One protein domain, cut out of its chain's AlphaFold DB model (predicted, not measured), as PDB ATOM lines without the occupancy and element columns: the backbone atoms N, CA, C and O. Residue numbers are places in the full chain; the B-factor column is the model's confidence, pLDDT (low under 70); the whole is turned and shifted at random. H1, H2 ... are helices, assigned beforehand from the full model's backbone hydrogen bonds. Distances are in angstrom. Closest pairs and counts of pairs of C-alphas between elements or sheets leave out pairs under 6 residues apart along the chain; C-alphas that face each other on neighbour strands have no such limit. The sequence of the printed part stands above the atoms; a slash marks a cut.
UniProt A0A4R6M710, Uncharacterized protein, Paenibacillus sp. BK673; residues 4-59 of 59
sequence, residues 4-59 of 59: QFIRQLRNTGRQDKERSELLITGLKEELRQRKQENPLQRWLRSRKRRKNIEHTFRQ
ATOM      1  N   GLN A   4      49.354  -8.699  12.461       73.88
ATOM      2  CA  GLN A   4      50.433  -8.024  11.739       73.88
ATOM      3  C   GLN A   4      50.857  -8.787  10.479       73.88
ATOM      4  O   GLN A   4      51.071  -8.172   9.434       73.88
ATOM      5  N   PHE A   5      50.890 -10.118  10.538       71.00
ATOM      6  CA  PHE A   5      51.223 -10.966   9.395       71.00
ATOM      7  C   PHE A   5      50.146 -10.883   8.301       71.00
ATOM      8  O   PHE A   5      50.456 -10.795   7.113       71.00
ATOM      9  N   ILE A   6      48.867 -10.824   8.688       74.00
ATOM     10  CA  ILE A   6      47.753 -10.643   7.742       74.00
ATOM     11  C   ILE A   6      47.786  -9.252   7.093       74.00
ATOM     12  O   ILE A   6      47.495  -9.127   5.901       74.00
ATOM     13  N   ARG A   7      48.175  -8.207   7.837       77.81
ATOM     14  CA  ARG A   7      48.376  -6.855   7.286       77.81
ATOM     15  C   ARG A   7      49.543  -6.804   6.304       77.81
ATOM     16  O   ARG A   7      49.374  -6.261   5.215       77.81
ATOM     17  N   GLN A   8      50.678  -7.412   6.642       71.69
ATOM     18  CA  GLN A   8      51.828  -7.520   5.740       71.69
ATOM     19  C   GLN A   8      51.448  -8.253   4.453       71.69
ATOM     20  O   GLN A   8      51.687  -7.732   3.369       71.69
ATOM     21  N   LEU A   9      50.736  -9.380   4.567       70.50
ATOM     22  CA  LEU A   9      50.196 -10.095   3.413       70.50
ATOM     23  C   LEU A   9      49.197  -9.278   2.604       70.50
ATOM     24  O   LEU A   9      49.114  -9.464   1.399       70.50
ATOM     25  N   ARG A  10      48.381  -8.417   3.212       72.25
ATOM     26  CA  ARG A  10      47.462  -7.551   2.454       72.25
ATOM     27  C   ARG A  10      48.199  -6.474   1.662       72.25
ATOM     28  O   ARG A  10      47.719  -6.117   0.593       72.25
ATOM     29  N   ASN A  11      49.337  -6.012   2.168       73.88
ATOM     30  CA  ASN A  11      50.129  -4.955   1.549       73.88
ATOM     31  C   ASN A  11      51.085  -5.470   0.457       73.88
ATOM     32  O   ASN A  11      51.498  -4.682  -0.386       73.88
ATOM     33  N   THR A  12      51.411  -6.768   0.421       71.44
ATOM     34  CA  THR A  12      52.203  -7.361  -0.674       71.44
ATOM     35  C   THR A  12      51.340  -7.615  -1.912       71.44
ATOM     36  O   THR A  12      50.256  -8.209  -1.823       71.44
ATOM     37  N   GLY A  13      51.838  -7.228  -3.089       70.06
ATOM     38  CA  GLY A  13      51.169  -7.453  -4.371       70.06
ATOM     39  C   GLY A  13      50.821  -8.929  -4.601       70.06
ATOM     40  O   GLY A  13      51.564  -9.834  -4.231       70.06
ATOM     41  N   ARG A  14      49.662  -9.204  -5.211       64.06
ATOM     42  CA  ARG A  14      49.159 -10.579  -5.427       64.06
ATOM     43  C   ARG A  14      50.084 -11.457  -6.281       64.06
ATOM     44  O   ARG A  14      50.024 -12.673  -6.144       64.06
ATOM     45  N   GLN A  15      50.889 -10.845  -7.149       64.69
ATOM     46  CA  GLN A  15      51.837 -11.513  -8.050       64.69
ATOM     47  C   GLN A  15      53.277 -11.496  -7.524       64.69
ATOM     48  O   GLN A  15      54.188 -11.939  -8.216       64.69
ATOM     49  N   ASP A  16      53.485 -10.989  -6.310       72.19
ATOM     50  CA  ASP A  16      54.817 -10.877  -5.750       72.19
ATOM     51  C   ASP A  16      55.310 -12.241  -5.254       72.19
ATOM     52  O   ASP A  16      54.625 -12.947  -4.500       72.19
ATOM     53  N   LYS A  17      56.512 -12.625  -5.679       74.19
ATOM     54  CA  LYS A  17      57.162 -13.865  -5.242       74.19
ATOM     55  C   LYS A  17      57.348 -13.861  -3.722       74.19
ATOM     56  O   LYS A  17      57.138 -14.883  -3.068       74.19
ATOM     57  N   GLU A  18      57.599 -12.681  -3.161       72.38
ATOM     58  CA  GLU A  18      57.772 -12.446  -1.729       72.38
ATOM     59  C   GLU A  18      56.506 -12.790  -0.923       72.38
ATOM     60  O   GLU A  18      56.568 -13.387   0.153       72.38
ATOM     61  N   ARG A  19      55.318 -12.533  -1.492       74.44
ATOM     62  CA  ARG A  19      54.029 -12.903  -0.887       74.44
ATOM     63  C   ARG A  19      53.882 -14.415  -0.745       74.44
ATOM     64  O   ARG A  19      53.330 -14.905   0.242       74.44
ATOM     65  N   SER A  20      54.344 -15.154  -1.749       75.19
ATOM     66  CA  SER A  20      54.252 -16.614  -1.773       75.19
ATOM     67  C   SER A  20      55.185 -17.229  -0.731       75.19
ATOM     68  O   SER A  20      54.783 -18.128   0.008       75.19
ATOM     69  N   GLU A  21      56.396 -16.691  -0.602       82.00
ATOM     70  CA  GLU A  21      57.366 -17.104   0.416       82.00
ATOM     71  C   GLU A  21      56.891 -16.773   1.838       82.00
ATOM     72  O   GLU A  21      56.968 -17.627   2.731       82.00
ATOM     73  N   LEU A  22      56.295 -15.593   2.041       80.38
ATOM     74  CA  LEU A  22      55.652 -15.217   3.302       80.38
ATOM     75  C   LEU A  22      54.517 -16.181   3.666       80.38
ATOM     76  O   LEU A  22      54.503 -16.711   4.778       80.38
ATOM     77  N   LEU A  23      53.604 -16.475   2.732       81.62
ATOM     78  CA  LEU A  23      52.508 -17.429   2.944       81.62
ATOM     79  C   LEU A  23      53.022 -18.811   3.345       81.62
ATOM     80  O   LEU A  23      52.543 -19.380   4.327       81.62
ATOM     81  N   ILE A  24      53.999 -19.345   2.611       86.31
ATOM     82  CA  ILE A  24      54.585 -20.660   2.892       86.31
ATOM     83  C   ILE A  24      55.215 -20.674   4.288       86.31
ATOM     84  O   ILE A  24      55.033 -21.636   5.036       86.31
ATOM     85  N   THR A  25      55.919 -19.606   4.660       86.19
ATOM     86  CA  THR A  25      56.577 -19.487   5.965       86.19
ATOM     87  C   THR A  25      55.556 -19.449   7.099       86.19
ATOM     88  O   THR A  25      55.645 -20.240   8.040       86.19
ATOM     89  N   GLY A  26      54.522 -18.615   6.976       83.94
ATOM     90  CA  GLY A  26      53.455 -18.548   7.972       83.94
ATOM     91  C   GLY A  26      52.648 -19.850   8.079       83.94
ATOM     92  O   GLY A  26      52.272 -20.255   9.179       83.94
ATOM     93  N   LEU A  27      52.431 -20.557   6.964       85.12
ATOM     94  CA  LEU A  27      51.779 -21.872   6.957       85.12
ATOM     95  C   LEU A  27      52.633 -22.950   7.634       85.12
ATOM     96  O   LEU A  27      52.100 -23.763   8.390       85.12
ATOM     97  N   LYS A  28      53.951 -22.957   7.400       88.00
ATOM     98  CA  LYS A  28      54.881 -23.877   8.071       88.00
ATOM     99  C   LYS A  28      54.889 -23.659   9.582       88.00
ATOM    100  O   LYS A  28      54.790 -24.636  10.322       88.00
ATOM    101  N   GLU A  29      54.949 -22.407  10.033       85.50
ATOM    102  CA  GLU A  29      54.864 -22.065  11.459       85.50
ATOM    103  C   GLU A  29      53.551 -22.561  12.073       85.50
ATOM    104  O   GLU A  29      53.553 -23.218  13.115       85.50
ATOM    105  N   GLU A  30      52.421 -22.334  11.401       83.69
ATOM    106  CA  GLU A  30      51.124 -22.758  11.921       83.69
ATOM    107  C   GLU A  30      50.973 -24.288  11.958       83.69
ATOM    108  O   GLU A  30      50.416 -24.838  12.911       83.69
ATOM    109  N   LEU A  31      51.509 -25.007  10.966       84.62
ATOM    110  CA  LEU A  31      51.562 -26.471  10.981       84.62
ATOM    111  C   LEU A  31      52.484 -27.002  12.083       84.62
ATOM    112  O   LEU A  31      52.142 -27.992  12.731       84.62
ATOM    113  N   ARG A  32      53.617 -26.340  12.337       85.38
ATOM    114  CA  ARG A  32      54.531 -26.691  13.431       85.38
ATOM    115  C   ARG A  32      53.847 -26.533  14.784       85.38
ATOM    116  O   ARG A  32      53.881 -27.468  15.580       85.38
ATOM    117  N   GLN A  33      53.157 -25.414  15.004       81.50
ATOM    118  CA  GLN A  33      52.357 -25.194  16.211       81.50
ATOM    119  C   GLN A  33      51.282 -26.276  16.362       81.50
ATOM    120  O   GLN A  33      51.179 -26.886  17.417       81.50
ATOM    121  N   ARG A  34      50.554 -26.616  15.291       77.81
ATOM    122  CA  ARG A  34      49.548 -27.698  15.305       77.81
ATOM    123  C   ARG A  34      50.131 -29.084  15.575       77.81
ATOM    124  O   ARG A  34      49.434 -29.932  16.123       77.81
ATOM    125  N   LYS A  35      51.376 -29.340  15.173       80.75
ATOM    126  CA  LYS A  35      52.072 -30.603  15.459       80.75
ATOM    127  C   LYS A  35      52.517 -30.680  16.923       80.75
ATOM    128  O   LYS A  35      52.563 -31.773  17.474       80.75
ATOM    129  N   GLN A  36      52.833 -29.536  17.528       80.56
ATOM    130  CA  GLN A  36      53.183 -29.417  18.946       80.56
ATOM    131  C   GLN A  36      51.951 -29.283  19.858       80.56
ATOM    132  O   GLN A  36      52.072 -29.436  21.071       80.56
ATOM    133  N   GLU A  37      50.762 -29.022  19.302       76.31
ATOM    134  CA  GLU A  37      49.516 -28.958  20.067       76.31
ATOM    135  C   GLU A  37      49.189 -30.308  20.714       76.31
ATOM    136  O   GLU A  37      49.045 -31.340  20.054       76.31
ATOM    137  N   ASN A  38      48.987 -30.269  22.031       78.38
ATOM    138  CA  ASN A  38      48.560 -31.421  22.811       78.38
ATOM    139  C   ASN A  38      47.185 -31.944  22.332       78.38
ATOM    140  O   ASN A  38      46.319 -31.152  21.935       78.38
ATOM    141  N   PRO A  39      46.913 -33.260  22.439       78.69
ATOM    142  CA  PRO A  39      45.658 -33.868  21.985       78.69
ATOM    143  C   PRO A  39      44.405 -33.220  22.605       78.69
ATOM    144  O   PRO A  39      43.375 -33.107  21.937       78.69
ATOM    145  N   LEU A  40      44.506 -32.694  23.831       77.69
ATOM    146  CA  LEU A  40      43.443 -31.929  24.496       77.69
ATOM    147  C   LEU A  40      43.140 -30.584  23.811       77.69
ATOM    148  O   LEU A  40      41.975 -30.247  23.594       77.69
ATOM    149  N   GLN A  41      44.165 -29.824  23.415       79.38
ATOM    150  CA  GLN A  41      43.985 -28.555  22.695       79.38
ATOM    151  C   GLN A  41      43.394 -28.794  21.299       79.38
ATOM    152  O   GLN A  41      42.480 -28.081  20.867       79.38
ATOM    153  N   ARG A  42      43.836 -29.866  20.630       79.38
ATOM    154  CA  ARG A  42      43.279 -30.319  19.349       79.38
ATOM    155  C   ARG A  42      41.798 -30.697  19.466       79.38
ATOM    156  O   ARG A  42      41.001 -30.355  18.582       79.38
ATOM    157  N   TRP A  43      41.406 -31.347  20.562       82.50
ATOM    158  CA  TRP A  43      40.012 -31.692  20.841       82.50
ATOM    159  C   TRP A  43      39.147 -30.450  21.101       82.50
ATOM    160  O   TRP A  43      38.106 -30.282  20.458       82.50
ATOM    161  N   LEU A  44      39.606 -29.523  21.951       81.31
ATOM    162  CA  LEU A  44      38.904 -28.263  22.240       81.31
ATOM    163  C   LEU A  44      38.664 -27.435  20.969       81.31
ATOM    164  O   LEU A  44      37.547 -26.968  20.725       81.31
ATOM    165  N   ARG A  45      39.679 -27.310  20.104       77.94
ATOM    166  CA  ARG A  45      39.546 -26.641  18.797       77.94
ATOM    167  C   ARG A  45      38.549 -27.343  17.878       77.94
ATOM    168  O   ARG A  45      37.743 -26.669  17.237       77.94
ATOM    169  N   SER A  46      38.574 -28.674  17.815       78.31
ATOM    170  CA  SER A  46      37.639 -29.452  16.987       78.31
ATOM    171  C   SER A  46      36.191 -29.257  17.439       78.31
ATOM    172  O   SER A  46      35.301 -29.066  16.609       78.31
ATOM    173  N   ARG A  47      35.954 -29.206  18.754       80.50
ATOM    174  CA  ARG A  47      34.634 -28.925  19.329       80.50
ATOM    175  C   ARG A  47      34.163 -27.499  19.027       80.50
ATOM    176  O   ARG A  47      33.003 -27.310  18.672       80.50
ATOM    177  N   LYS A  48      35.059 -26.508  19.107       77.56
ATOM    178  CA  LYS A  48      34.750 -25.101  18.788       77.56
ATOM    179  C   LYS A  48      34.347 -24.916  17.320       77.56
ATOM    180  O   LYS A  48      33.385 -24.207  17.047       77.56
ATOM    181  N   ARG A  49      35.014 -25.603  16.379       74.19
ATOM    182  CA  ARG A  49      34.635 -25.565  14.951       74.19
ATOM    183  C   ARG A  49      33.257 -26.173  14.691       74.19
ATOM    184  O   ARG A  49      32.489 -25.581  13.948       74.19
ATOM    185  N   ARG A  50      32.929 -27.306  15.326       71.81
ATOM    186  CA  ARG A  50      31.604 -27.942  15.181       71.81
ATOM    187  C   ARG A  50      30.469 -27.026  15.649       71.81
ATOM    188  O   ARG A  50      29.494 -26.877  14.926       71.81
ATOM    189  N   LYS A  51      30.645 -26.344  16.787       65.50
ATOM    190  CA  LYS A  51      29.664 -25.368  17.293       65.50
ATOM    191  C   LYS A  51      29.455 -24.179  16.352       65.50
ATOM    192  O   LYS A  51      28.325 -23.747  16.175       65.50
ATOM    193  N   ASN A  52      30.523 -23.661  15.743       60.47
ATOM    194  CA  ASN A  52      30.398 -22.551  14.797       60.47
ATOM    195  C   ASN A  52      29.663 -22.961  13.514       60.47
ATOM    196  O   ASN A  52      28.894 -22.160  13.005       60.47
ATOM    197  N   ILE A  53      29.862 -24.192  13.024       59.28
ATOM    198  CA  ILE A  53      29.178 -24.712  11.826       59.28
ATOM    199  C   ILE A  53      27.680 -24.925  12.089       59.28
ATOM    200  O   ILE A  53      26.863 -24.574  11.246       59.28
ATOM    201  N   GLU A  54      27.304 -25.444  13.263       60.31
ATOM    202  CA  GLU A  54      25.887 -25.534  13.659       60.31
ATOM    203  C   GLU A  54      25.213 -24.160  13.727       60.31
ATOM    204  O   GLU A  54      24.027 -24.042  13.431       60.31
ATOM    205  N   HIS A  55      25.963 -23.121  14.104       56.03
ATOM    206  CA  HIS A  55      25.439 -21.767  14.231       56.03
ATOM    207  C   HIS A  55      25.232 -21.069  12.878       56.03
ATOM    208  O   HIS A  55      24.327 -20.250  12.764       56.03
ATOM    209  N   THR A  56      26.038 -21.393  11.860       57.91
ATOM    210  CA  THR A  56      25.854 -20.898  10.484       57.91
ATOM    211  C   THR A  56      24.824 -21.689   9.683       57.91
ATOM    212  O   THR A  56      24.269 -21.136   8.748       57.91
ATOM    213  N   PHE A  57      24.549 -22.952  10.028       56.53
ATOM    214  CA  PHE A  57      23.529 -23.767   9.345       56.53
ATOM    215  C   PHE A  57      22.097 -23.562   9.874       56.53
ATOM    216  O   PHE A  57      21.155 -24.055   9.262       56.53
ATOM    217  N   ARG A  58      21.922 -22.891  11.023       55.16
ATOM    218  CA  ARG A  58      20.605 -22.543  11.601       55.16
ATOM    219  C   ARG A  58      20.159 -21.099  11.316       55.16
ATOM    220  O   ARG A  58      19.161 -20.671  11.894       55.16
ATOM    221  N   GLN A  59      20.896 -20.358  10.491       47.62
ATOM    222  CA  GLN A  59      20.443 -19.095   9.894       47.62
ATOM    223  C   GLN A  59      19.953 -19.361   8.477       47.62
ATOM    224  O   GLN A  59      18.989 -18.679   8.075       47.62
TER     225      GLN A  59
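This is residues 4 to 59 of the 59 residues of an uncharacterized protein of Paenibacillus sp. BK673 (UniProt A0A4R6M710). Two long helices, H2 and H3, meet near their ends as an open V, and the short H1 folds back beside the first part of H2. H3 makes the other arm of the V, and its residues 43 to 57 stick out free together with residues 58 and 59. The printed part has 56 residues with three named helices, H1, H2 and H3 in that order, and no named strand; the class is all helix. It is extended, with a radius of gyration of the C-alphas of 15.8 A, and its flat outline spans 38 by 34 by 16 A.

Find C-alpha 4 at (50.433, -8.024, 11.739); there H1 begins, residues 4 to 11. Go on to C-alpha 17 at (57.162, -13.865, -5.242), where H2 begins; it holds residues 17 to 36 and measures 29.0 A from first to last C-alpha. H3, residues 39 to 57, measures 27.4 A and ends at C-alpha 57, (23.529, -23.767, 9.345).

Look first at H1 and H2, a helical hairpin. They only just touch, with 3 pairs of C-alphas within 8 A; the closest C-alphas are those of Leu 9 and Arg 19, 6.4 A apart. H2 touches H1 with residues 19 to 23 alone. The two run opposite ways at a shallow tilt of 25 degrees. H2 and H3 are close but not clearly touching: their closest C-alphas, of Arg 34 and Arg 42, are 7.9 A apart. They run opposite ways at a steep tilt of 64 degrees. H1 and H3 are apart. In H1, H2 and H3 every O i to N i+4 pair is within hydrogen-bond range.

The two C-alphas farthest apart, of Lys 17 and Arg 58, are 41.2 A apart. The printed part has no cut, and both links, H1 to H2 and H2 to H3, are tight. In the B-factor column you will find pLDDT under 70 at residues 14 to 15 and 51 to 59; the mean of the printed part is 74.5.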